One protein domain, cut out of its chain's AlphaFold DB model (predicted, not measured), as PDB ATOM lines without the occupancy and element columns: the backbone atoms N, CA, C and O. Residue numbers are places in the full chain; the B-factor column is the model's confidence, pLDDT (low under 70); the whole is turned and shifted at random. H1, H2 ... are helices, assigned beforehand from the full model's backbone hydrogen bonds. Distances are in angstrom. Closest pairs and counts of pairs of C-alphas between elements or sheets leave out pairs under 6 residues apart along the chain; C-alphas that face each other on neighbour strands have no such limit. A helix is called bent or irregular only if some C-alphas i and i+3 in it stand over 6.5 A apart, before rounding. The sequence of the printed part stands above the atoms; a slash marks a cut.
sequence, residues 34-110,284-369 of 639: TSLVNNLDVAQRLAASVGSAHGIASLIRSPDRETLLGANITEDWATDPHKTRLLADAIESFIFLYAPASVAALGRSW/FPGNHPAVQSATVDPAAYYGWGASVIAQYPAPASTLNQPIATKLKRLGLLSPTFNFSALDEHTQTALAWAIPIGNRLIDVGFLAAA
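What this domain is: This is residues 34 to 110 and 284 to 369 of the 639 residues of an uncharacterized protein of Edaphochlamys debaryana (UniProt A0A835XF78). Two long helices, H5a and H9, cross as an X in the core, and smaller groups of helices pack round them: H5b, into which H5 bends, bears H6 and H7 at one end, while at the other H2 packs on H5a and H1 crosses the last turns of H9. H8 packs on H5a, and little H4 sits at the corner where H5a begins. The printed part has 163 residues with nine named helices, H1 to H9 in chain order, and no named strand; the class is all helix. It is compact, with a radius of gyration of the C-alphas of 15.4 A and spans of 40 by 34 by 30 A.

Where its parts are: By its hydrogen bonds H5, residues 81 to 107, was assigned as one helix, but it is bent: C-alphas 96 and 99 are 6.8 A apart. Its arms are H5a, residues 81 to 96, 22.3 A long from C-alpha 81 at (191.682, 244.326, 254.685), and H5b, residues 99 to 107, 11.5 A. H9, residues 344 to 367, measures 32.8 A and ends with C-alpha 367 at (192.625, 267.960, 241.930); it has a kink of 34 degrees near residue 357. H1 is residues 34 to 50, 24.5 A, from C-alpha 34 at (181.831, 277.128, 252.084). H7 is residues 298 to 311, 19.6 A, and H8 residues 321 to 329, 12.3 A. The short ones are H2, residues 55 to 60, H3, 65 to 69, H4, 75 to 79, and H6, 288 to 291.

How they stand to each other: H5 is the hub, touching six other helices. H5a and H9 touch at a steep tilt of 55 degrees, the same way, closest at the C-alphas of Ile 91 and Ala 353, 4.4 A. H2 touches H5a, closest at the C-alphas of Ala 57 and Ala 88, 5.5 A. H8 touches H5a, closest at the C-alphas of Asp 89 and Lys 326, 5.7 A. H4 and H5a touch only at the corner, closest at the C-alphas of Trp 77 and Lys 83, 5.2 A. H5b touches H7, about perpendicular at 84 degrees, with the C-alphas of Ala 101 and Gly 305 closest, 5.4 A, and H6, with those of Ala 105 and His 288 closest, 5.6 A. H9 touches H1 with residues 363 to 367 alone, about perpendicular at 74 degrees; the closest C-alphas, of Ala 43 and Ala 367, are 4.6 A apart. H3 only just touches H9, with 3 pairs of C-alphas within 8 A; the closest are those of Leu 69 and Ile 356, 5.4 A. H1 and H8 are apart. The helix packing is mostly crossed: of 6 pairs of helices that touch and have a tilt, those that touch only at the corner or at their ends left out, 0 are at a shallow tilt. Every O i to N i+4 pair is within hydrogen-bond range in H1, H2, H3, H4, H5a, H5b, H7 and H8; in H9 17 of 20 are, and H6 is too short for such a pair.

The domain as a whole: The two C-alphas farthest apart, of Thr 79 and Trp 110, are 45.9 A apart. Residues 111 to 283 are not printed; C-alphas 110 and 284 are 14.4 A apart across this cut. The link from H8 to H9, residues 330 to 343, is long. Mean pLDDT of the printed part is 85.9; residues 34 to 37, 47 to 54, 287 to 289 and 368 are under 70.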
ATOM      1  N   THR A  34     181.390 278.062 251.038       59.19
ATOM      2  CA  THR A  34     181.831 277.128 252.084       59.19
ATOM      3  C   THR A  34     182.076 275.720 251.540       59.19
ATOM      4  O   THR A  34     183.049 275.075 251.935       59.19
ATOM      5  N   SER A  35     181.231 275.222 250.628       67.75
ATOM      6  CA  SER A  35     181.490 273.921 250.005       67.75
ATOM      7  C   SER A  35     182.713 273.957 249.101       67.75
ATOM      8  O   SER A  35     183.456 272.980 249.094       67.75
ATOM      9  N   LEU A  36     182.982 275.071 248.411       66.62
ATOM     10  CA  LEU A  36     184.177 275.196 247.576       66.62
ATOM     11  C   LEU A  36     185.466 275.096 248.406       66.62
ATOM     12  O   LEU A  36     186.365 274.351 248.024       66.62
ATOM     13  N   VAL A  37     185.550 275.778 249.556       68.25
ATOM     14  CA  VAL A  37     186.720 275.685 250.457       68.25
ATOM     15  C   VAL A  37     186.954 274.242 250.906       68.25
ATOM     16  O   VAL A  37     188.068 273.730 250.790       68.25
ATOM     17  N   ASN A  38     185.895 273.556 251.344       71.75
ATOM     18  CA  ASN A  38     185.984 272.146 251.724       71.75
ATOM     19  C   ASN A  38     186.431 271.274 250.541       71.75
ATOM     20  O   ASN A  38     187.239 270.366 250.703       71.75
ATOM     21  N   ASN A  39     185.934 271.548 249.336       76.31
ATOM     22  CA  ASN A  39     186.274 270.775 248.144       76.31
ATOM     23  C   ASN A  39     187.717 271.011 247.691       76.31
ATOM     24  O   ASN A  39     188.350 270.068 247.225       76.31
ATOM     25  N   LEU A  40     188.261 272.215 247.881       72.56
ATOM     26  CA  LEU A  40     189.671 272.515 247.635       72.56
ATOM     27  C   LEU A  40     190.597 271.770 248.611       72.56
ATOM     28  O   LEU A  40     191.579 271.180 248.161       72.56
ATOM     29  N   ASP A  41     190.275 271.721 249.910       72.81
ATOM     30  CA  ASP A  41     191.048 270.929 250.889       72.81
ATOM     31  C   ASP A  41     191.002 269.432 250.547       72.81
ATOM     32  O   ASP A  41     192.040 268.771 250.441       72.81
ATOM     33  N   VAL A  42     189.809 268.897 250.261       74.31
ATOM     34  CA  VAL A  42     189.665 267.492 249.850       74.31
ATOM     35  C   VAL A  42     190.421 267.226 248.544       74.31
ATOM     36  O   VAL A  42     191.059 266.182 248.429       74.31
ATOM     37  N   ALA A  43     190.441 268.159 247.586       76.44
ATOM     38  CA  ALA A  43     191.189 268.023 246.333       76.44
ATOM     39  C   ALA A  43     192.698 267.950 246.545       76.44
ATOM     40  O   ALA A  43     193.370 267.128 245.918       76.44
ATOM     41  N   GLN A  44     193.238 268.784 247.433       73.44
ATOM     42  CA  GLN A  44     194.658 268.767 247.781       73.44
ATOM     43  C   GLN A  44     195.047 267.438 248.436       73.44
ATOM     44  O   GLN A  44     196.036 266.812 248.046       73.44
ATOM     45  N   ARG A  45     194.229 266.960 249.380       72.69
ATOM     46  CA  ARG A  45     194.439 265.672 250.055       72.69
ATOM     47  C   ARG A  45     194.284 264.487 249.097       72.69
ATOM     48  O   ARG A  45     195.066 263.539 249.162       72.69
ATOM     49  N   LEU A  46     193.326 264.554 248.172       73.62
ATOM     50  CA  LEU A  46     193.119 263.545 247.135       73.62
ATOM     51  C   LEU A  46     194.322 263.471 246.188       73.62
ATOM     52  O   LEU A  46     194.851 262.378 245.987       73.62
ATOM     53  N   ALA A  47     194.804 264.608 245.679       69.50
ATOM     54  CA  ALA A  47     195.970 264.669 244.794       69.50
ATOM     55  C   ALA A  47     197.221 264.026 245.424       69.50
ATOM     56  O   ALA A  47     197.964 263.322 244.743       69.50
ATOM     57  N   ALA A  48     197.411 264.177 246.741       66.00
ATOM     58  CA  ALA A  48     198.493 263.516 247.471       66.00
ATOM     59  C   ALA A  48     198.339 261.979 247.550       66.00
ATOM     60  O   ALA A  48     199.331 261.264 247.682       66.00
ATOM     61  N   SER A  49     197.112 261.455 247.461       63.09
ATOM     62  CA  SER A  49     196.808 260.024 247.624       63.09
ATOM     63  C   SER A  49     196.810 259.216 246.316       63.09
ATOM     64  O   SER A  49     197.202 258.044 246.326       63.09
ATOM     65  N   VAL A  50     196.417 259.829 245.187       53.50
ATOM     66  CA  VAL A  50     196.266 259.174 243.867       53.50
ATOM     67  C   VAL A  50     197.611 258.708 243.285       53.50
ATOM     68  O   VAL A  50     197.657 257.737 242.537       53.50
ATOM     69  N   GLY A  51     198.733 259.301 243.707       46.06
ATOM     70  CA  GLY A  51     200.084 258.851 243.343       46.06
ATOM     71  C   GLY A  51     200.533 257.525 243.982       46.06
ATOM     72  O   GLY A  51     201.641 257.063 243.714       46.06
ATOM     73  N   SER A  52     199.712 256.901 244.835       44.94
ATOM     74  CA  SER A  52     200.048 255.645 245.515       44.94
ATOM     75  C   SER A  52     199.279 254.455 244.932       44.94
ATOM     76  O   SER A  52     198.080 254.534 244.676       44.94
ATOM     77  N   ALA A  53     199.938 253.295 244.807       40.88
ATOM     78  CA  ALA A  53     199.324 252.041 244.337       40.88
ATOM     79  C   ALA A  53     198.127 251.548 245.192       40.88
ATOM     80  O   ALA A  53     197.487 250.559 244.844       40.88
ATOM     81  N   HIS A  54     197.835 252.223 246.312       57.00
ATOM     82  CA  HIS A  54     196.770 251.918 247.269       57.00
ATOM     83  C   HIS A  54     195.917 253.154 247.623       57.00
ATOM     84  O   HIS A  54     195.295 253.161 248.686       57.00
ATOM     85  N   GLY A  55     195.891 254.197 246.781       78.31
ATOM     86  CA  GLY A  55     195.328 255.516 247.118       78.31
ATOM     87  C   GLY A  55     193.929 255.473 247.733       78.31
ATOM     88  O   GLY A  55     193.741 255.924 248.861       78.31
ATOM     89  N   ILE A  56     192.968 254.825 247.067       86.69
ATOM     90  CA  ILE A  56     191.579 254.743 247.558       86.69
ATOM     91  C   ILE A  56     191.482 253.940 248.860       86.69
ATOM     92  O   ILE A  56     190.817 254.364 249.803       86.69
ATOM     93  N   ALA A  57     192.201 252.823 248.967       89.31
ATOM     94  CA  ALA A  57     192.251 252.041 250.201       89.31
ATOM     95  C   ALA A  57     192.865 252.834 251.371       89.31
ATOM     96  O   ALA A  57     192.483 252.634 252.522       89.31
ATOM     97  N   SER A  58     193.808 253.741 251.094       87.25
ATOM     98  CA  SER A  58     194.363 254.654 252.098       87.25
ATOM     99  C   SER A  58     193.348 255.702 252.546       87.25
ATOM    100  O   SER A  58     193.280 255.995 253.735       87.25
ATOM    101  N   LEU A  59     192.544 256.241 251.623       87.50
ATOM    102  CA  LEU A  59     191.464 257.174 251.960       87.50
ATOM    103  C   LEU A  59     190.389 256.496 252.815       87.50
ATOM    104  O   LEU A  59     189.960 257.070 253.809       87.50
ATOM    105  N   ILE A  60     190.018 255.254 252.484       91.12
ATOM    106  CA  ILE A  60     189.062 254.447 253.260       91.12
ATOM    107  C   ILE A  60     189.562 254.207 254.694       91.12
ATOM    108  O   ILE A  60     188.774 254.257 255.630       91.12
ATOM    109  N   ARG A  61     190.869 253.986 254.879       91.44
ATOM    110  CA  ARG A  61     191.501 253.801 256.199       91.44
ATOM    111  C   ARG A  61     191.715 255.093 256.985       91.44
ATOM    112  O   ARG A  61     192.116 255.032 258.145       91.44
ATOM    113  N   SER A  62     191.519 256.253 256.363       88.25
ATOM    114  CA  SER A  62     191.799 257.534 257.003       88.25
ATOM    115  C   SER A  62     190.861 257.772 258.196       88.25
ATOM    116  O   SER A  62     189.665 257.473 258.104       88.25
ATOM    117  N   PRO A  63     191.349 258.369 259.299       88.06
ATOM    118  CA  PRO A  63     190.480 258.901 260.347       88.06
ATOM    119  C   PRO A  63     189.485 259.945 259.810       88.06
ATOM    120  O   PRO A  63     188.345 259.987 260.256       88.06
ATOM    121  N   ASP A  64     189.881 260.714 258.789       86.06
ATOM    122  CA  ASP A  64     189.071 261.779 258.173       86.06
ATOM    123  C   ASP A  64     188.204 261.280 256.994       86.06
ATOM    124  O   ASP A  64     187.710 262.075 256.190       86.06
ATOM    125  N   ARG A  65     188.054 259.957 256.822       88.38
ATOM    126  CA  ARG A  65     187.415 259.341 255.640       88.38
ATOM    127  C   ARG A  65     186.009 259.857 255.347       88.38
ATOM    128  O   ARG A  65     185.661 259.985 254.180       88.38
ATOM    129  N   GLU A  66     185.221 260.180 256.371       86.44
ATOM    130  CA  GLU A  66     183.855 260.678 256.185       86.44
ATOM    131  C   GLU A  66     183.849 262.026 255.463       86.44
ATOM    132  O   GLU A  66     183.125 262.207 254.485       86.44
ATOM    133  N   THR A  67     184.726 262.939 255.879       81.50
ATOM    134  CA  THR A  67     184.907 264.251 255.248       81.50
ATOM    135  C   THR A  67     185.470 264.119 253.833       81.50
ATOM    136  O   THR A  67     185.019 264.797 252.909       81.50
ATOM    137  N   LEU A  68     186.449 263.227 253.645       80.75
ATOM    138  CA  LEU A  68     187.127 263.039 252.361       80.75
ATOM    139  C   LEU A  68     186.218 262.390 251.310       80.75
ATOM    140  O   LEU A  68     186.178 262.831 250.162       80.75
ATOM    141  N   LEU A  69     185.492 261.344 251.701       84.31
ATOM    142  CA  LEU A  69     184.722 260.490 250.793       84.31
ATOM    143  C   LEU A  69     183.227 260.827 250.779       84.31
ATOM    144  O   LEU A  69     182.507 260.325 249.921       84.31
ATOM    145  N   GLY A  70     182.759 261.680 251.695       81.81
ATOM    146  CA  GLY A  70     181.350 262.065 251.798       81.81
ATOM    147  C   GLY A  70     180.434 260.903 252.191       81.81
ATOM    148  O   GLY A  70     179.254 260.916 251.847       81.81
ATOM    149  N   ALA A  71     180.972 259.881 252.864       85.38
ATOM    150  CA  ALA A  71     180.252 258.666 253.228       85.38
ATOM    151  C   ALA A  71     180.655 258.177 254.626       85.38
ATOM    152  O   ALA A  71     181.839 258.150 254.962       85.38
ATOM    153  N   ASN A  72     179.670 257.739 255.414       88.44
ATOM    154  CA  ASN A  72     179.890 257.116 256.719       88.44
ATOM    155  C   ASN A  72     180.345 255.659 256.537       88.44
ATOM    156  O   ASN A  72     179.549 254.720 256.598       88.44
ATOM    157  N   ILE A  73     181.631 255.492 256.235       89.81
ATOM    158  CA  ILE A  73     182.274 254.183 256.138       89.81
ATOM    159  C   ILE A  73     182.514 253.674 257.557       89.81
ATOM    160  O   ILE A  73     183.340 254.218 258.301       89.81
ATOM    161  N   THR A  74     181.815 252.601 257.910       91.88
ATOM    162  CA  THR A  74     181.908 251.974 259.226       91.88
ATOM    163  C   THR A  74     183.320 251.455 259.509       91.88
ATOM    164  O   THR A  74     184.092 251.125 258.607       91.88
ATOM    165  N   GLU A  75     183.676 251.386 260.792       92.69
ATOM    166  CA  GLU A  75     185.034 251.032 261.223       92.69
ATOM    167  C   GLU A  75     185.470 249.639 260.746       92.69
ATOM    168  O   GLU A  75     186.636 249.431 260.415       92.69
ATOM    169  N   ASP A  76     184.543 248.688 260.638       95.25
ATOM    170  CA  ASP A  76     184.830 247.353 260.113       95.25
ATOM    171  C   ASP A  76     185.226 247.390 258.628       95.25
ATOM    172  O   ASP A  76     186.155 246.697 258.229       95.25
ATOM    173  N   TRP A  77     184.590 248.235 257.810       95.69
ATOM    174  CA  TRP A  77     184.960 248.426 256.404       95.69
ATOM    175  C   TRP A  77     186.292 249.160 256.237       95.69
ATOM    176  O   TRP A  77     187.008 248.917 255.261       95.69
ATOM    177  N   ALA A  78     186.630 250.037 257.184       93.88
ATOM    178  CA  ALA A  78     187.895 250.760 257.205       93.88
ATOM    179  C   ALA A  78     189.072 249.891 257.677       93.88
ATOM    180  O   ALA A  78     190.187 250.074 257.200       93.88
ATOM    181  N   THR A  79     188.850 248.943 258.592       94.88
ATOM    182  CA  THR A  79     189.933 248.172 259.231       94.88
ATOM    183  C   THR A  79     190.111 246.762 258.673       94.88
ATOM    184  O   THR A  79     191.240 246.265 258.656       94.88
ATOM    185  N   ASP A  80     189.049 246.118 258.180       97.06
ATOM    186  CA  ASP A  80     189.134 244.792 257.567       97.06
ATOM    187  C   ASP A  80     189.798 244.874 256.173       97.06
ATOM    188  O   ASP A  80     189.250 245.503 255.258       97.06
ATOM    189  N   PRO A  81     190.955 244.214 255.949       95.12
ATOM    190  CA  PRO A  81     191.682 244.326 254.685       95.12
ATOM    191  C   PRO A  81     190.900 243.839 253.461       95.12
ATOM    192  O   PRO A  81     191.128 244.334 252.353       95.12
ATOM    193  N   HIS A  82     190.004 242.864 253.633       95.19
ATOM    194  CA  HIS A  82     189.190 242.331 252.551       95.19
ATOM    195  C   HIS A  82     188.079 243.314 252.177       95.19
ATOM    196  O   HIS A  82     187.961 243.663 251.001       95.19
ATOM    197  N   LYS A  83     187.330 243.826 253.163       96.88
ATOM    198  CA  LYS A  83     186.267 244.822 252.941       96.88
ATOM    199  C   LYS A  83     186.813 246.125 252.369       96.88
ATOM    200  O   LYS A  83     186.291 246.618 251.371       96.88
ATOM    201  N   THR A  84     187.917 246.638 252.920       95.94
ATOM    202  CA  THR A  84     188.576 247.842 252.390       95.94
ATOM    203  C   THR A  84     188.987 247.655 250.929       95.94
ATOM    204  O   THR A  84     188.774 248.543 250.104       95.94
ATOM    205  N   ARG A  85     189.577 246.501 250.583       94.06
ATOM    206  CA  ARG A  85     189.989 246.212 249.203       94.06
ATOM    207  C   ARG A  85     188.789 246.077 248.270       94.06
ATOM    208  O   ARG A  85     188.845 246.589 247.159       94.06
ATOM    209  N   LEU A  86     187.727 245.405 248.712       96.69
ATOM    210  CA  LEU A  86     186.499 245.243 247.942       96.69
ATOM    211  C   LEU A  86     185.848 246.598 247.640       96.69
ATOM    212  O   LEU A  86     185.503 246.861 246.490       96.69
ATOM    213  N   LEU A  87     185.753 247.482 248.639       96.81
ATOM    214  CA  LEU A  87     185.237 248.838 248.456       96.81
ATOM    215  C   LEU A  87     186.126 249.672 247.527       96.81
ATOM    216  O   LEU A  87     185.611 250.351 246.645       96.81
ATOM    217  N   ALA A  88     187.452 249.590 247.665       93.81
ATOM    218  CA  ALA A  88     188.371 250.276 246.756       93.81
ATOM    219  C   ALA A  88     188.220 249.788 245.302       93.81
ATOM    220  O   ALA A  88     188.120 250.608 244.391       93.81
ATOM    221  N   ASP A  89     188.140 248.471 245.083       94.94
ATOM    222  CA  ASP A  89     187.930 247.887 243.753       94.94
ATOM    223  C   ASP A  89     186.568 248.305 243.162       94.94
ATOM    224  O   ASP A  89     186.480 248.578 241.962       94.94
ATOM    225  N   ALA A  90     185.523 248.395 243.993       97.25
ATOM    226  CA  ALA A  90     184.201 248.872 243.593       97.25
ATOM    227  C   ALA A  90     184.216 250.358 243.194       97.25
ATOM    228  O   ALA A  90     183.697 250.700 242.134       97.25
ATOM    229  N   ILE A  91     184.861 251.226 243.984       94.88
ATOM    230  CA  ILE A  91     184.996 252.661 243.682       94.88
ATOM    231  C   ILE A  91     185.746 252.870 242.364       94.88
ATOM    232  O   ILE A  91     185.289 253.623 241.508       94.88
ATOM    233  N   GLU A  92     186.874 252.187 242.157       92.69
ATOM    234  CA  GLU A  92     187.613 252.315 240.896       92.69
ATOM    235  C   GLU A  92     186.820 251.796 239.695       92.69
ATOM    236  O   GLU A  92     186.878 252.390 238.619       92.69
ATOM    237  N   SER A  93     186.061 250.713 239.875       95.12
ATOM    238  CA  SER A  93     185.210 250.159 238.818       95.12
ATOM    239  C   SER A  93     184.056 251.098 238.465       95.12
ATOM    240  O   SER A  93     183.755 251.262 237.285       95.12
ATOM    241  N   PHE A  94     183.455 251.765 239.456       95.69
ATOM    242  CA  PHE A  94     182.485 252.836 239.229       95.69
ATOM    243  C   PHE A  94     183.099 253.975 238.402       95.69
ATOM    244  O   PHE A  94     182.547 254.353 237.371       95.69
ATOM    245  N   ILE A  95     184.271 254.481 238.802       92.69
ATOM    246  CA  ILE A  95     184.961 255.570 238.089       92.69
ATOM    247  C   ILE A  95     185.273 255.157 236.643       92.69
ATOM    248  O   ILE A  95     185.024 255.929 235.721       92.69
ATOM    249  N   PHE A  96     185.769 253.936 236.426       93.75
ATOM    250  CA  PHE A  96     186.043 253.417 235.085       93.75
ATOM    251  C   PHE A  96     184.789 253.375 234.200       93.75
ATOM    252  O   PHE A  96     184.840 253.767 233.035       93.75
ATOM    253  N   LEU A  97     183.660 252.907 234.743       94.50
ATOM    254  CA  LEU A  97     182.400 252.809 234.004       94.50
ATOM    255  C   LEU A  97     181.774 254.178 233.709       94.50
ATOM    256  O   LEU A  97     180.990 254.289 232.769       94.50
ATOM    257  N   TYR A  98     182.124 255.221 234.464       92.56
ATOM    258  CA  TYR A  98     181.459 256.522 234.420       92.56
ATOM    259  C   TYR A  98     181.444 257.167 233.026       92.56
ATOM    260  O   TYR A  98     180.382 257.584 232.552       92.56
ATOM    261  N   ALA A  99     182.594 257.214 232.348       91.62
ATOM    262  CA  ALA A  99     182.718 257.783 231.005       91.62
ATOM    263  C   ALA A  99     181.960 256.998 229.926       91.62
ATOM    264  O   ALA A  99     181.051 257.585 229.332       91.62
ATOM    265  N   PRO A 100     182.227 255.700 229.687       93.00
ATOM    266  CA  PRO A 100     181.496 254.951 228.667       93.00
ATOM    267  C   PRO A 100     179.990 254.887 228.961       93.00
ATOM    268  O   PRO A 100     179.183 255.033 228.044       93.00
ATOM    269  N   ALA A 101     179.583 254.757 230.232       92.62
ATOM    270  CA  ALA A 101     178.170 254.765 230.609       92.62
ATOM    271  C   ALA A 101     177.485 256.104 230.292       92.62
ATOM    272  O   ALA A 101     176.369 256.100 229.767       92.62
ATOM    273  N   SER A 102     178.138 257.234 230.588       90.81
ATOM    274  CA  SER A 102     177.606 258.577 230.309       90.81
ATOM    275  C   SER A 102     177.568 258.871 228.810       90.81
ATOM    276  O   SER A 102     176.542 259.320 228.299       90.81
ATOM    277  N   VAL A 103     178.651 258.560 228.089       90.69
ATOM    278  CA  VAL A 103     178.757 258.759 226.637       90.69
ATOM    279  C   VAL A 103     177.718 257.927 225.894       90.69
ATOM    280  O   VAL A 103     177.036 258.461 225.024       90.69
ATOM    281  N   ALA A 104     177.526 256.654 226.250       90.88
ATOM    282  CA  ALA A 104     176.501 255.817 225.630       90.88
ATOM    283  C   ALA A 104     175.076 256.313 225.944       90.88
ATOM    284  O   ALA A 104     174.227 256.366 225.052       90.88
ATOM    285  N   ALA A 105     174.812 256.722 227.192       88.62
ATOM    286  CA  ALA A 105     173.492 257.197 227.607       88.62
ATOM    287  C   ALA A 105     173.122 258.527 226.929       88.62
ATOM    288  O   ALA A 105     172.005 258.673 226.431       88.62
ATOM    289  N   LEU A 106     174.057 259.485 226.866       84.50
ATOM    290  CA  LEU A 106     173.845 260.749 226.157       84.50
ATOM    291  C   LEU A 106     173.816 260.534 224.645       84.50
ATOM    292  O   LEU A 106     172.943 261.068 223.958       84.50
ATOM    293  N   GLY A 107     174.735 259.711 224.144       83.62
ATOM    294  CA  GLY A 107     174.906 259.419 222.730       83.62
ATOM    295  C   GLY A 107     173.671 258.815 222.085       83.62
ATOM    296  O   GLY A 107     173.407 259.097 220.920       83.62
ATOM    297  N   ARG A 108     172.838 258.090 222.843       84.88
ATOM    298  CA  ARG A 108     171.528 257.617 222.366       84.88
ATOM    299  C   ARG A 108     170.645 258.750 221.817       84.88
ATOM    300  O   ARG A 108     169.897 258.517 220.872       84.88
ATOM    301  N   SER A 109     170.732 259.956 222.389       83.56
ATOM    302  CA  SER A 109     169.967 261.139 221.956       83.56
ATOM    303  C   SER A 109     170.558 261.861 220.742       83.56
ATOM    304  O   SER A 109     169.906 262.735 220.170       83.56
ATOM    305  N   TRP A 110     171.781 261.518 220.336       89.62
ATOM    306  CA  TRP A 110     172.417 262.122 219.172       89.62
ATOM    307  C   TRP A 110     171.967 261.428 217.879       89.62
ATOM    308  O   TRP A 110     171.707 260.218 217.886       89.62
ATOM    309  N   PHE A 284     169.490 253.374 228.892       83.44
ATOM    310  CA  PHE A 284     169.645 253.476 230.338       83.44
ATOM    311  C   PHE A 284     168.257 253.464 231.005       83.44
ATOM    312  O   PHE A 284     167.348 254.122 230.494       83.44
ATOM    313  N   PRO A 285     168.057 252.766 232.138       76.25
ATOM    314  CA  PRO A 285     166.838 252.897 232.930       76.25
ATOM    315  C   PRO A 285     166.698 254.327 233.494       76.25
ATOM    316  O   PRO A 285     167.195 254.646 234.570       76.25
ATOM    317  N   GLY A 286     166.037 255.213 232.745       71.06
ATOM    318  CA  GLY A 286     165.896 256.640 233.058       71.06
ATOM    319  C   GLY A 286     166.638 257.550 232.070       71.06
ATOM    320  O   GLY A 286     167.065 257.126 231.001       71.06
ATOM    321  N   ASN A 287     166.788 258.830 232.414       67.44
ATOM    322  CA  ASN A 287     167.445 259.823 231.549       67.44
ATOM    323  C   ASN A 287     168.935 259.990 231.902       67.44
ATOM    324  O   ASN A 287     169.338 259.671 233.012       67.44
ATOM    325  N   HIS A 288     169.745 260.575 231.009       65.31
ATOM    326  CA  HIS A 288     171.179 260.852 231.237       65.31
ATOM    327  C   HIS A 288     171.515 261.497 232.607       65.31
ATOM    328  O   HIS A 288     172.432 261.017 233.260       65.31
ATOM    329  N   PRO A 289     170.771 262.489 233.137       62.53
ATOM    330  CA  PRO A 289     171.012 262.993 234.495       62.53
ATOM    331  C   PRO A 289     170.999 261.913 235.591       62.53
ATOM    332  O   PRO A 289     171.699 262.026 236.592       62.53
ATOM    333  N   ALA A 290     170.224 260.842 235.397       72.56
ATOM    334  CA  ALA A 290     170.137 259.744 236.345       72.56
ATOM    335  C   ALA A 290     171.387 258.850 236.336       72.56
ATOM    336  O   ALA A 290     171.753 258.374 237.403       72.56
ATOM    337  N   VAL A 291     172.092 258.670 235.205       79.44
ATOM    338  CA  VAL A 291     173.326 257.847 235.175       79.44
ATOM    339  C   VAL A 291     174.470 258.491 235.964       79.44
ATOM    340  O   VAL A 291     175.320 257.797 236.509       79.44
ATOM    341  N   GLN A 292     174.460 259.821 236.059       80.94
ATOM    342  CA  GLN A 292     175.441 260.609 236.808       80.94
ATOM    343  C   GLN A 292     174.994 260.916 238.246       80.94
ATOM    344  O   GLN A 292     175.727 261.572 238.985       80.94
ATOM    345  N   SER A 293     173.804 260.465 238.659       82.12
ATOM    346  CA  SER A 293     173.272 260.738 239.994       82.12
ATOM    347  C   SER A 293     174.050 259.986 241.074       82.12
ATOM    348  O   SER A 293     174.318 258.793 240.948       82.12
ATOM    349  N   ALA A 294     174.322 260.652 242.198       82.81
ATOM    350  CA  ALA A 294     174.883 260.013 243.390       82.81
ATOM    351  C   ALA A 294     173.907 259.031 244.073       82.81
ATOM    352  O   ALA A 294     174.312 258.271 244.948       82.81
ATOM    353  N   THR A 295     172.628 259.049 243.685       85.25
ATOM    354  CA  THR A 295     171.560 258.198 244.234       85.25
ATOM    355  C   THR A 295     170.983 257.225 243.206       85.25
ATOM    356  O   THR A 295     169.895 256.688 243.412       85.25
ATOM    357  N   VAL A 296     171.675 257.017 242.080       88.31
ATOM    358  CA  VAL A 296     171.255 256.038 241.072       88.31
ATOM    359  C   VAL A 296     171.184 254.635 241.677       88.31
ATOM    360  O   VAL A 296     172.025 254.256 242.493       88.31
ATOM    361  N   ASP A 297     170.166 253.868 241.284       92.44
ATOM    362  CA  ASP A 297     170.023 252.483 241.723       92.44
ATOM    363  C   ASP A 297     171.250 251.653 241.282       92.44
ATOM    364  O   ASP A 297     171.594 251.665 240.092       92.44
ATOM    365  N   PRO A 298     171.925 250.930 242.201       94.75
ATOM    366  CA  PRO A 298     173.123 250.173 241.858       94.75
ATOM    367  C   PRO A 298     172.890 249.098 240.795       94.75
ATOM    368  O   PRO A 298     173.726 248.928 239.907       94.75
ATOM    369  N   ALA A 299     171.761 248.386 240.841       94.12
ATOM    370  CA  ALA A 299     171.471 247.351 239.857       94.12
ATOM    371  C   ALA A 299     171.285 247.961 238.461       94.12
ATOM    372  O   ALA A 299     171.834 247.437 237.489       94.12
ATOM    373  N   ALA A 300     170.599 249.105 238.371       92.25
ATOM    374  CA  ALA A 300     170.458 249.857 237.129       92.25
ATOM    375  C   ALA A 300     171.810 250.364 236.600       92.25
ATOM    376  O   ALA A 300     172.108 250.167 235.422       92.25
ATOM    377  N   TYR A 301     172.643 250.982 237.446       93.62
ATOM    378  CA  TYR A 301     173.929 251.551 237.026       93.62
ATOM    379  C   TYR A 301     174.924 250.483 236.562       93.62
ATOM    380  O   TYR A 301     175.480 250.590 235.469       93.62
ATOM    381  N   TYR A 302     175.152 249.440 237.364       95.44
ATOM    382  CA  TYR A 302     176.148 248.419 237.031       95.44
ATOM    383  C   TYR A 302     175.659 247.457 235.948       95.44
ATOM    384  O   TYR A 302     176.462 247.053 235.110       95.44
ATOM    385  N   GLY A 303     174.357 247.147 235.900       93.38
ATOM    386  CA  GLY A 303     173.764 246.407 234.783       93.38
ATOM    387  C   GLY A 303     173.919 247.163 233.462       93.38
ATOM    388  O   GLY A 303     174.391 246.600 232.474       93.38
ATOM    389  N   TRP A 304     173.619 248.466 233.467       91.62
ATOM    390  CA  TRP A 304     173.883 249.352 232.337       91.62
ATOM    391  C   TRP A 304     175.358 249.369 231.940       91.62
ATOM    392  O   TRP A 304     175.678 249.054 230.796       91.62
ATOM    393  N   GLY A 305     176.252 249.700 232.875       93.88
ATOM    394  CA  GLY A 305     177.686 249.801 232.616       93.88
ATOM    395  C   GLY A 305     178.262 248.509 232.043       93.88
ATOM    396  O   GLY A 305     178.981 248.564 231.050       93.88
ATOM    397  N   ALA A 306     177.885 247.353 232.602       94.44
ATOM    398  CA  ALA A 306     178.296 246.043 232.103       94.44
ATOM    399  C   ALA A 306     177.802 245.791 230.667       94.44
ATOM    400  O   ALA A 306     178.586 245.370 229.817       94.44
ATOM    401  N   SER A 307     176.537 246.109 230.360       92.19
ATOM    402  CA  SER A 307     176.013 245.995 228.990       92.19
ATOM    403  C   SER A 307     176.742 246.910 227.999       92.19
ATOM    404  O   SER A 307     177.073 246.476 226.898       92.19
ATOM    405  N   VAL A 308     177.065 248.144 228.406       93.06
ATOM    406  CA  VAL A 308     177.761 249.124 227.562       93.06
ATOM    407  C   VAL A 308     179.160 248.635 227.219       93.06
ATOM    408  O   VAL A 308     179.518 248.635 226.047       93.06
ATOM    409  N   ILE A 309     179.940 248.189 228.206       93.50
ATOM    410  CA  ILE A 309     181.307 247.718 227.946       93.50
ATOM    411  C   ILE A 309     181.342 246.329 227.299       93.50
ATOM    412  O   ILE A 309     182.358 245.958 226.728       93.50
ATOM    413  N   ALA A 310     180.264 245.545 227.375       92.38
ATOM    414  CA  ALA A 310     180.145 244.312 226.603       92.38
ATOM    415  C   ALA A 310     179.857 244.606 225.124       92.38
ATOM    416  O   ALA A 310     180.406 243.947 224.245       92.38
ATOM    417  N   GLN A 311     179.010 245.602 224.854       91.31
ATOM    418  CA  GLN A 311     178.682 246.023 223.499       91.31
ATOM    419  C   GLN A 311     179.828 246.792 222.830       91.31
ATOM    420  O   GLN A 311     180.151 246.542 221.672       91.31
ATOM    421  N   TYR A 312     180.438 247.725 223.558       92.81
ATOM    422  CA  TYR A 312     181.565 248.534 223.112       92.81
ATOM    423  C   TYR A 312     182.769 248.197 223.996       92.81
ATOM    424  O   TYR A 312     183.029 248.912 224.967       92.81
ATOM    425  N   PRO A 313     183.481 247.091 223.714       91.81
ATOM    426  CA  PRO A 313     184.590 246.647 224.543       91.81
ATOM    427  C   PRO A 313     185.647 247.731 224.694       91.81
ATOM    428  O   PRO A 313     185.991 248.439 223.746       91.81
ATOM    429  N   ALA A 314     186.179 247.831 225.909       88.62
ATOM    430  CA  ALA A 314     187.230 248.779 226.215       88.62
ATOM    431  C   ALA A 314     188.456 248.521 225.325       88.62
ATOM    432  O   ALA A 314     188.929 247.380 225.257       88.62
ATOM    433  N   PRO A 315     189.018 249.566 224.694       82.94
ATOM    434  CA  PRO A 315     190.266 249.444 223.957       82.94
ATOM    435  C   PRO A 315     191.369 248.873 224.852       82.94
ATOM    436  O   PRO A 315     191.427 249.183 226.043       82.94
ATOM    437  N   ALA A 316     192.303 248.103 224.287       82.19
ATOM    438  CA  ALA A 316     193.425 247.549 225.054       82.19
ATOM    439  C   ALA A 316     194.282 248.638 225.736       82.19
ATOM    440  O   ALA A 316     194.853 248.407 226.799       82.19
ATOM    441  N   SER A 317     194.344 249.838 225.148       78.62
ATOM    442  CA  SER A 317     194.985 251.019 225.738       78.62
ATOM    443  C   SER A 317     194.273 251.539 226.989       78.62
ATOM    444  O   SER A 317     194.918 252.140 227.839       78.62
ATOM    445  N   THR A 318     192.964 251.312 227.101       81.56
ATOM    446  CA  THR A 318     192.113 251.763 228.209       81.56
ATOM    447  C   THR A 318     191.996 250.676 229.285       81.56
ATOM    448  O   THR A 318     192.086 250.957 230.480       81.56
ATOM    449  N   LEU A 319     191.853 249.414 228.869       82.44
ATOM    450  CA  LEU A 319     191.678 248.245 229.733       82.44
ATOM    451  C   LEU A 319     193.026 247.629 230.143       82.44
ATOM    452  O   LEU A 319     193.405 246.546 229.696       82.44
ATOM    453  N   ASN A 320     193.769 248.312 231.015       80.25
ATOM    454  CA  ASN A 320     195.003 247.751 231.568       80.25
ATOM    455  C   ASN A 320     194.726 246.571 232.536       80.25
ATOM    456  O   ASN A 320     193.625 246.406 233.067       80.25
ATOM    457  N   GLN A 321     195.739 245.730 232.778       75.56
ATOM    458  CA  GLN A 321     195.600 244.530 233.626       75.56
ATOM    459  C   GLN A 321     195.019 244.808 235.035       75.56
ATOM    460  O   GLN A 321     194.166 244.027 235.481       75.56
ATOM    461  N   PRO A 322     195.408 245.896 235.738       87.12
ATOM    462  CA  PRO A 322     194.815 246.248 237.028       87.12
ATOM    463  C   PRO A 322     193.293 246.424 237.001       87.12
ATOM    464  O   PRO A 322     192.612 245.777 237.796       87.12
ATOM    465  N   ILE A 323     192.747 247.250 236.099       89.94
ATOM    466  CA  ILE A 323     191.301 247.523 236.082       89.94
ATOM    467  C   ILE A 323     190.503 246.327 235.544       89.94
ATOM    468  O   ILE A 323     189.475 245.970 236.117       89.94
ATOM    469  N   ALA A 324     191.029 245.609 234.546       91.19
ATOM    470  CA  ALA A 324     190.402 244.397 234.014       91.19
ATOM    471  C   ALA A 324     190.171 243.333 235.103       91.19
ATOM    472  O   ALA A 324     189.108 242.715 235.180       91.19
ATOM    473  N   THR A 325     191.154 243.152 235.991       92.50
ATOM    474  CA  THR A 325     191.072 242.194 237.104       92.50
ATOM    475  C   THR A 325     189.995 242.587 238.121       92.50
ATOM    476  O   THR A 325     189.319 241.709 238.663       92.50
ATOM    477  N   LYS A 326     189.819 243.889 238.382       93.44
ATOM    478  CA  LYS A 326     188.802 244.417 239.308       93.44
ATOM    479  C   LYS A 326     187.397 244.208 238.746       93.44
ATOM    480  O   LYS A 326     186.575 243.572 239.403       93.44
ATOM    481  N   LEU A 327     187.176 244.606 237.492       95.38
ATOM    482  CA  LEU A 327     185.905 244.405 236.789       95.38
ATOM    483  C   LEU A 327     185.524 242.922 236.723       95.38
ATOM    484  O   LEU A 327     184.383 242.565 237.008       95.38
ATOM    485  N   LYS A 328     186.487 242.041 236.416       94.25
ATOM    486  CA  LYS A 328     186.260 240.590 236.397       94.25
ATOM    487  C   LYS A 328     185.828 240.059 237.763       94.25
ATOM    488  O   LYS A 328     184.894 239.268 237.831       94.25
ATOM    489  N   ARG A 329     186.492 240.483 238.844       93.50
ATOM    490  CA  ARG A 329     186.172 240.035 240.210       93.50
ATOM    491  C   ARG A 329     184.767 240.449 240.640       93.50
ATOM    492  O   ARG A 329     184.103 239.682 241.321       93.50
ATOM    493  N   LEU A 330     184.330 241.631 240.218       96.56
ATOM    494  CA  LEU A 330     182.995 242.163 240.497       96.56
ATOM    495  C   LEU A 330     181.927 241.650 239.514       96.56
ATOM    496  O   LEU A 330     180.774 242.046 239.615       96.56
ATOM    497  N   GLY A 331     182.288 240.796 238.546       95.44
ATOM    498  CA  GLY A 331     181.364 240.269 237.535       95.44
ATOM    499  C   GLY A 331     180.955 241.272 236.449       95.44
ATOM    500  O   GLY A 331     180.110 240.953 235.617       95.44
ATOM    501  N   LEU A 332     181.565 242.461 236.412       95.88
ATOM    502  CA  LEU A 332     181.185 243.575 235.532       95.88
ATOM    503  C   LEU A 332     181.588 243.374 234.064       95.88
ATOM    504  O   LEU A 332     181.121 244.107 233.203       95.88
ATOM    505  N   LEU A 333     182.424 242.375 233.762       93.25
ATOM    506  CA  LEU A 333     182.739 241.971 232.382       93.25
ATOM    507  C   LEU A 333     181.716 240.982 231.793       93.25
ATOM    508  O   LEU A 333     181.941 240.448 230.709       93.25
ATOM    509  N   SER A 334     180.624 240.694 232.508       90.50
ATOM    510  CA  SER A 334     179.543 239.840 232.020       90.50
ATOM    511  C   SER A 334     178.378 240.686 231.492       90.50
ATOM    512  O   SER A 334     177.845 241.495 232.254       90.50
ATOM    513  N   PRO A 335     177.900 240.472 230.250       81.62
ATOM    514  CA  PRO A 335     176.713 241.164 229.737       81.62
ATOM    515  C   PRO A 335     175.432 240.797 230.502       81.62
ATOM    516  O   PRO A 335     174.447 241.524 230.432       81.62
ATOM    517  N   THR A 336     175.435 239.687 231.245       86.44
ATOM    518  CA  THR A 336     174.321 239.244 232.096       86.44
ATOM    519  C   THR A 336     174.583 239.547 233.573       86.44
ATOM    520  O   THR A 336     174.198 238.764 234.444       86.44
ATOM    521  N   PHE A 337     175.308 240.633 233.866       94.88
ATOM    522  CA  PHE A 337     175.561 241.077 235.234       94.88
ATOM    523  C   PHE A 337     174.246 241.183 236.020       94.88
ATOM    524  O   PHE A 337     173.299 241.840 235.592       94.88
ATOM    525  N   ASN A 338     174.203 240.541 237.187       94.81
ATOM    526  CA  ASN A 338     173.047 240.552 238.073       94.81
ATOM    527  C   ASN A 338     173.487 240.964 239.477       94.81
ATOM    528  O   ASN A 338     174.052 240.162 240.220       94.81
ATOM    529  N   PHE A 339     173.193 242.213 239.837       96.38
ATOM    530  CA  PHE A 339     173.547 242.789 241.131       96.38
ATOM    531  C   PHE A 339     173.006 241.969 242.311       96.38
ATOM    532  O   PHE A 339     173.732 241.701 243.263       96.38
ATOM    533  N   SER A 340     171.753 241.514 242.233       95.94
ATOM    534  CA  SER A 340     171.095 240.777 243.320       95.94
ATOM    535  C   SER A 340     171.633 239.357 243.516       95.94
ATOM    536  O   SER A 340     171.338 238.742 244.535       95.94
ATOM    537  N   ALA A 341     172.401 238.830 242.557       96.12
ATOM    538  CA  ALA A 341     173.052 237.525 242.666       96.12
ATOM    539  C   ALA A 341     174.425 237.587 243.364       96.12
ATOM    540  O   ALA A 341     175.022 236.542 243.622       96.12
ATOM    541  N   LEU A 342     174.941 238.788 243.645       97.38
ATOM    542  CA  LEU A 342     176.212 238.985 244.342       97.38
ATOM    543  C   LEU A 342     176.051 238.753 245.850       97.38
ATOM    544  O   LEU A 342     174.951 238.873 246.392       97.38
ATOM    545  N   ASP A 343     177.146 238.464 246.550       97.31
ATOM    546  CA  ASP A 343     177.134 238.418 248.013       97.31
ATOM    547  C   ASP A 343     176.871 239.810 248.626       97.31
ATOM    548  O   ASP A 343     177.082 240.848 247.994       97.31
ATOM    549  N   GLU A 344     176.411 239.835 249.879       97.06
ATOM    550  CA  GLU A 344     175.980 241.058 250.570       97.06
ATOM    551  C   GLU A 344     177.090 242.115 250.693       97.06
ATOM    552  O   GLU A 344     176.831 243.316 250.549       97.06
ATOM    553  N   HIS A 345     178.339 241.690 250.916       97.31
ATOM    554  CA  HIS A 345     179.463 242.618 250.981       97.31
ATOM    555  C   HIS A 345     179.719 243.242 249.608       97.31
ATOM    556  O   HIS A 345     179.864 244.458 249.516       97.31
ATOM    557  N   THR A 346     179.712 242.457 248.531       98.12
ATOM    558  CA  THR A 346     179.889 243.003 247.177       98.12
ATOM    559  C   THR A 346     178.758 243.963 246.800       98.12
ATOM    560  O   THR A 346     179.036 245.041 246.269       98.12
ATOM    561  N   GLN A 347     177.502 243.643 247.133       98.19
ATOM    562  CA  GLN A 347     176.373 244.559 246.920       98.19
ATOM    563  C   GLN A 347     176.568 245.882 247.674       98.19
ATOM    564  O   GLN A 347     176.388 246.956 247.100       98.19
ATOM    565  N   THR A 348     177.000 245.817 248.936       96.88
ATOM    566  CA  THR A 348     177.248 247.008 249.763       96.88
ATOM    567  C   THR A 348     178.401 247.847 249.216       96.88
ATOM    568  O   THR A 348     178.262 249.062 249.078       96.88
ATOM    569  N   ALA A 349     179.516 247.217 248.834       97.69
ATOM    570  CA  ALA A 349     180.668 247.903 248.253       97.69
ATOM    571  C   ALA A 349     180.301 248.650 246.963       97.69
ATOM    572  O   ALA A 349     180.640 249.821 246.804       97.69
ATOM    573  N   LEU A 350     179.570 247.990 246.062       97.94
ATOM    574  CA  LEU A 350     179.096 248.582 244.812       97.94
ATOM    575  C   LEU A 350     178.091 249.717 245.056       97.94
ATOM    576  O   LEU A 350     178.161 250.745 244.380       97.94
ATOM    577  N   ALA A 351     177.190 249.574 246.031       96.19
ATOM    578  CA  ALA A 351     176.243 250.625 246.391       96.19
ATOM    579  C   ALA A 351     176.944 251.865 246.974       96.19
ATOM    580  O   ALA A 351     176.625 252.984 246.583       96.19
ATOM    581  N   TRP A 352     177.931 251.687 247.860       95.50
ATOM    582  CA  TRP A 352     178.722 252.792 248.421       95.50
ATOM    583  C   TRP A 352     179.659 253.441 247.400       95.50
ATOM    584  O   TRP A 352     179.910 254.644 247.468       95.50
ATOM    585  N   ALA A 353     180.148 252.674 246.426       95.62
ATOM    586  CA  ALA A 353     181.017 253.181 245.373       95.62
ATOM    587  C   ALA A 353     180.368 254.274 244.509       95.62
ATOM    588  O   ALA A 353     181.089 255.121 243.991       95.62
ATOM    589  N   ILE A 354     179.038 254.314 244.391       92.62
ATOM    590  CA  ILE A 354     178.320 255.322 243.593       92.62
ATOM    591  C   ILE A 354     178.452 256.738 244.178       92.62
ATOM    592  O   ILE A 354     178.966 257.620 243.480       92.62
ATOM    593  N   PRO A 355     178.017 257.017 245.426       90.25
ATOM    594  CA  PRO A 355     178.171 258.346 246.010       90.25
ATOM    595  C   PRO A 355     179.644 258.697 246.256       90.25
ATOM    596  O   PRO A 355     180.044 259.826 245.973       90.25
ATOM    597  N   ILE A 356     180.475 257.740 246.694       90.06
ATOM    598  CA  ILE A 356     181.910 257.980 246.931       90.06
ATOM    599  C   ILE A 356     182.639 258.283 245.617       90.06
ATOM    600  O   ILE A 356     183.404 259.237 245.526       90.06
ATOM    601  N   GLY A 357     182.401 257.488 244.576       89.25
ATOM    602  CA  GLY A 357     183.007 257.684 243.266       89.25
ATOM    603  C   GLY A 357     182.586 259.010 242.639       89.25
ATOM    604  O   GLY A 357     183.442 259.743 242.154       89.25
ATOM    605  N   ASN A 358     181.301 259.380 242.728       87.00
ATOM    606  CA  ASN A 358     180.841 260.707 242.308       87.00
ATOM    607  C   ASN A 358     181.570 261.825 243.052       87.00
ATOM    608  O   ASN A 358     182.064 262.745 242.406       87.00
ATOM    609  N   ARG A 359     181.700 261.710 244.379       85.19
ATOM    610  CA  ARG A 359     182.435 262.670 245.207       85.19
ATOM    611  C   ARG A 359     183.891 262.816 244.761       85.19
ATOM    612  O   ARG A 359     184.391 263.935 244.661       85.19
ATOM    613  N   LEU A 360     184.565 261.704 244.471       83.94
ATOM    614  CA  LEU A 360     185.947 261.707 243.989       83.94
ATOM    615  C   LEU A 360     186.083 262.309 242.587       83.94
ATOM    616  O   LEU A 360     187.090 262.958 242.315       83.94
ATOM    617  N   ILE A 361     185.099 262.115 241.707       84.19
ATOM    618  CA  ILE A 361     185.062 262.741 240.379       84.19
ATOM    619  C   ILE A 361     184.823 264.252 240.507       84.19
ATOM    620  O   ILE A 361     185.527 265.035 239.875       84.19
ATOM    621  N   ASP A 362     183.890 264.668 241.368       79.50
ATOM    622  CA  ASP A 362     183.577 266.079 241.631       79.50
ATOM    623  C   ASP A 362     184.818 266.837 242.083       79.50
ATOM    624  O   ASP A 362     185.244 267.806 241.463       79.50
ATOM    625  N   VAL A 363     185.461 266.343 243.135       79.00
ATOM    626  CA  VAL A 363     186.690 266.938 243.660       79.00
ATOM    627  C   VAL A 363     187.856 266.798 242.669       79.00
ATOM    628  O   VAL A 363     188.749 267.648 242.626       79.00
ATOM    629  N   GLY A 364     187.827 265.758 241.833       79.31
ATOM    630  CA  GLY A 364     188.812 265.488 240.791       79.31
ATOM    631  C   GLY A 364     189.014 266.636 239.823       79.31
ATOM    632  O   GLY A 364     190.145 266.895 239.434       79.31
ATOM    633  N   PHE A 365     187.970 267.406 239.519       75.12
ATOM    634  CA  PHE A 365     188.100 268.591 238.675       75.12
ATOM    635  C   PHE A 365     189.102 269.621 239.235       75.12
ATOM    636  O   PHE A 365     189.903 270.190 238.498       75.12
ATOM    637  N   LEU A 366     189.106 269.816 240.558       75.12
ATOM    638  CA  LEU A 366     190.031 270.714 241.263       75.12
ATOM    639  C   LEU A 366     191.405 270.058 241.490       75.12
ATOM    640  O   LEU A 366     192.440 270.727 241.585       75.12
ATOM    641  N   ALA A 367     191.427 268.730 241.617       73.62
ATOM    642  CA  ALA A 367     192.625 267.960 241.930       73.62
ATOM    643  C   ALA A 367     193.492 267.672 240.694       73.62
ATOM    644  O   ALA A 367     194.712 267.802 240.792       73.62
ATOM    645  N   ALA A 368     192.874 267.331 239.564       69.81
ATOM    646  CA  ALA A 368     193.504 266.766 238.371       69.81
ATOM    647  C   ALA A 368     193.992 267.806 237.350       69.81
ATOM    648  O   ALA A 368     194.468 267.424 236.287       69.81
ATOM    649  N   ALA A 369     193.894 269.107 237.656       78.06
ATOM    650  CA  ALA A 369     194.465 270.140 236.795       78.06
ATOM    651  C   ALA A 369     195.975 269.923 236.612       78.06
ATOM    652  O   ALA A 369     196.718 269.862 237.596       78.06
TER     653      ALA A 369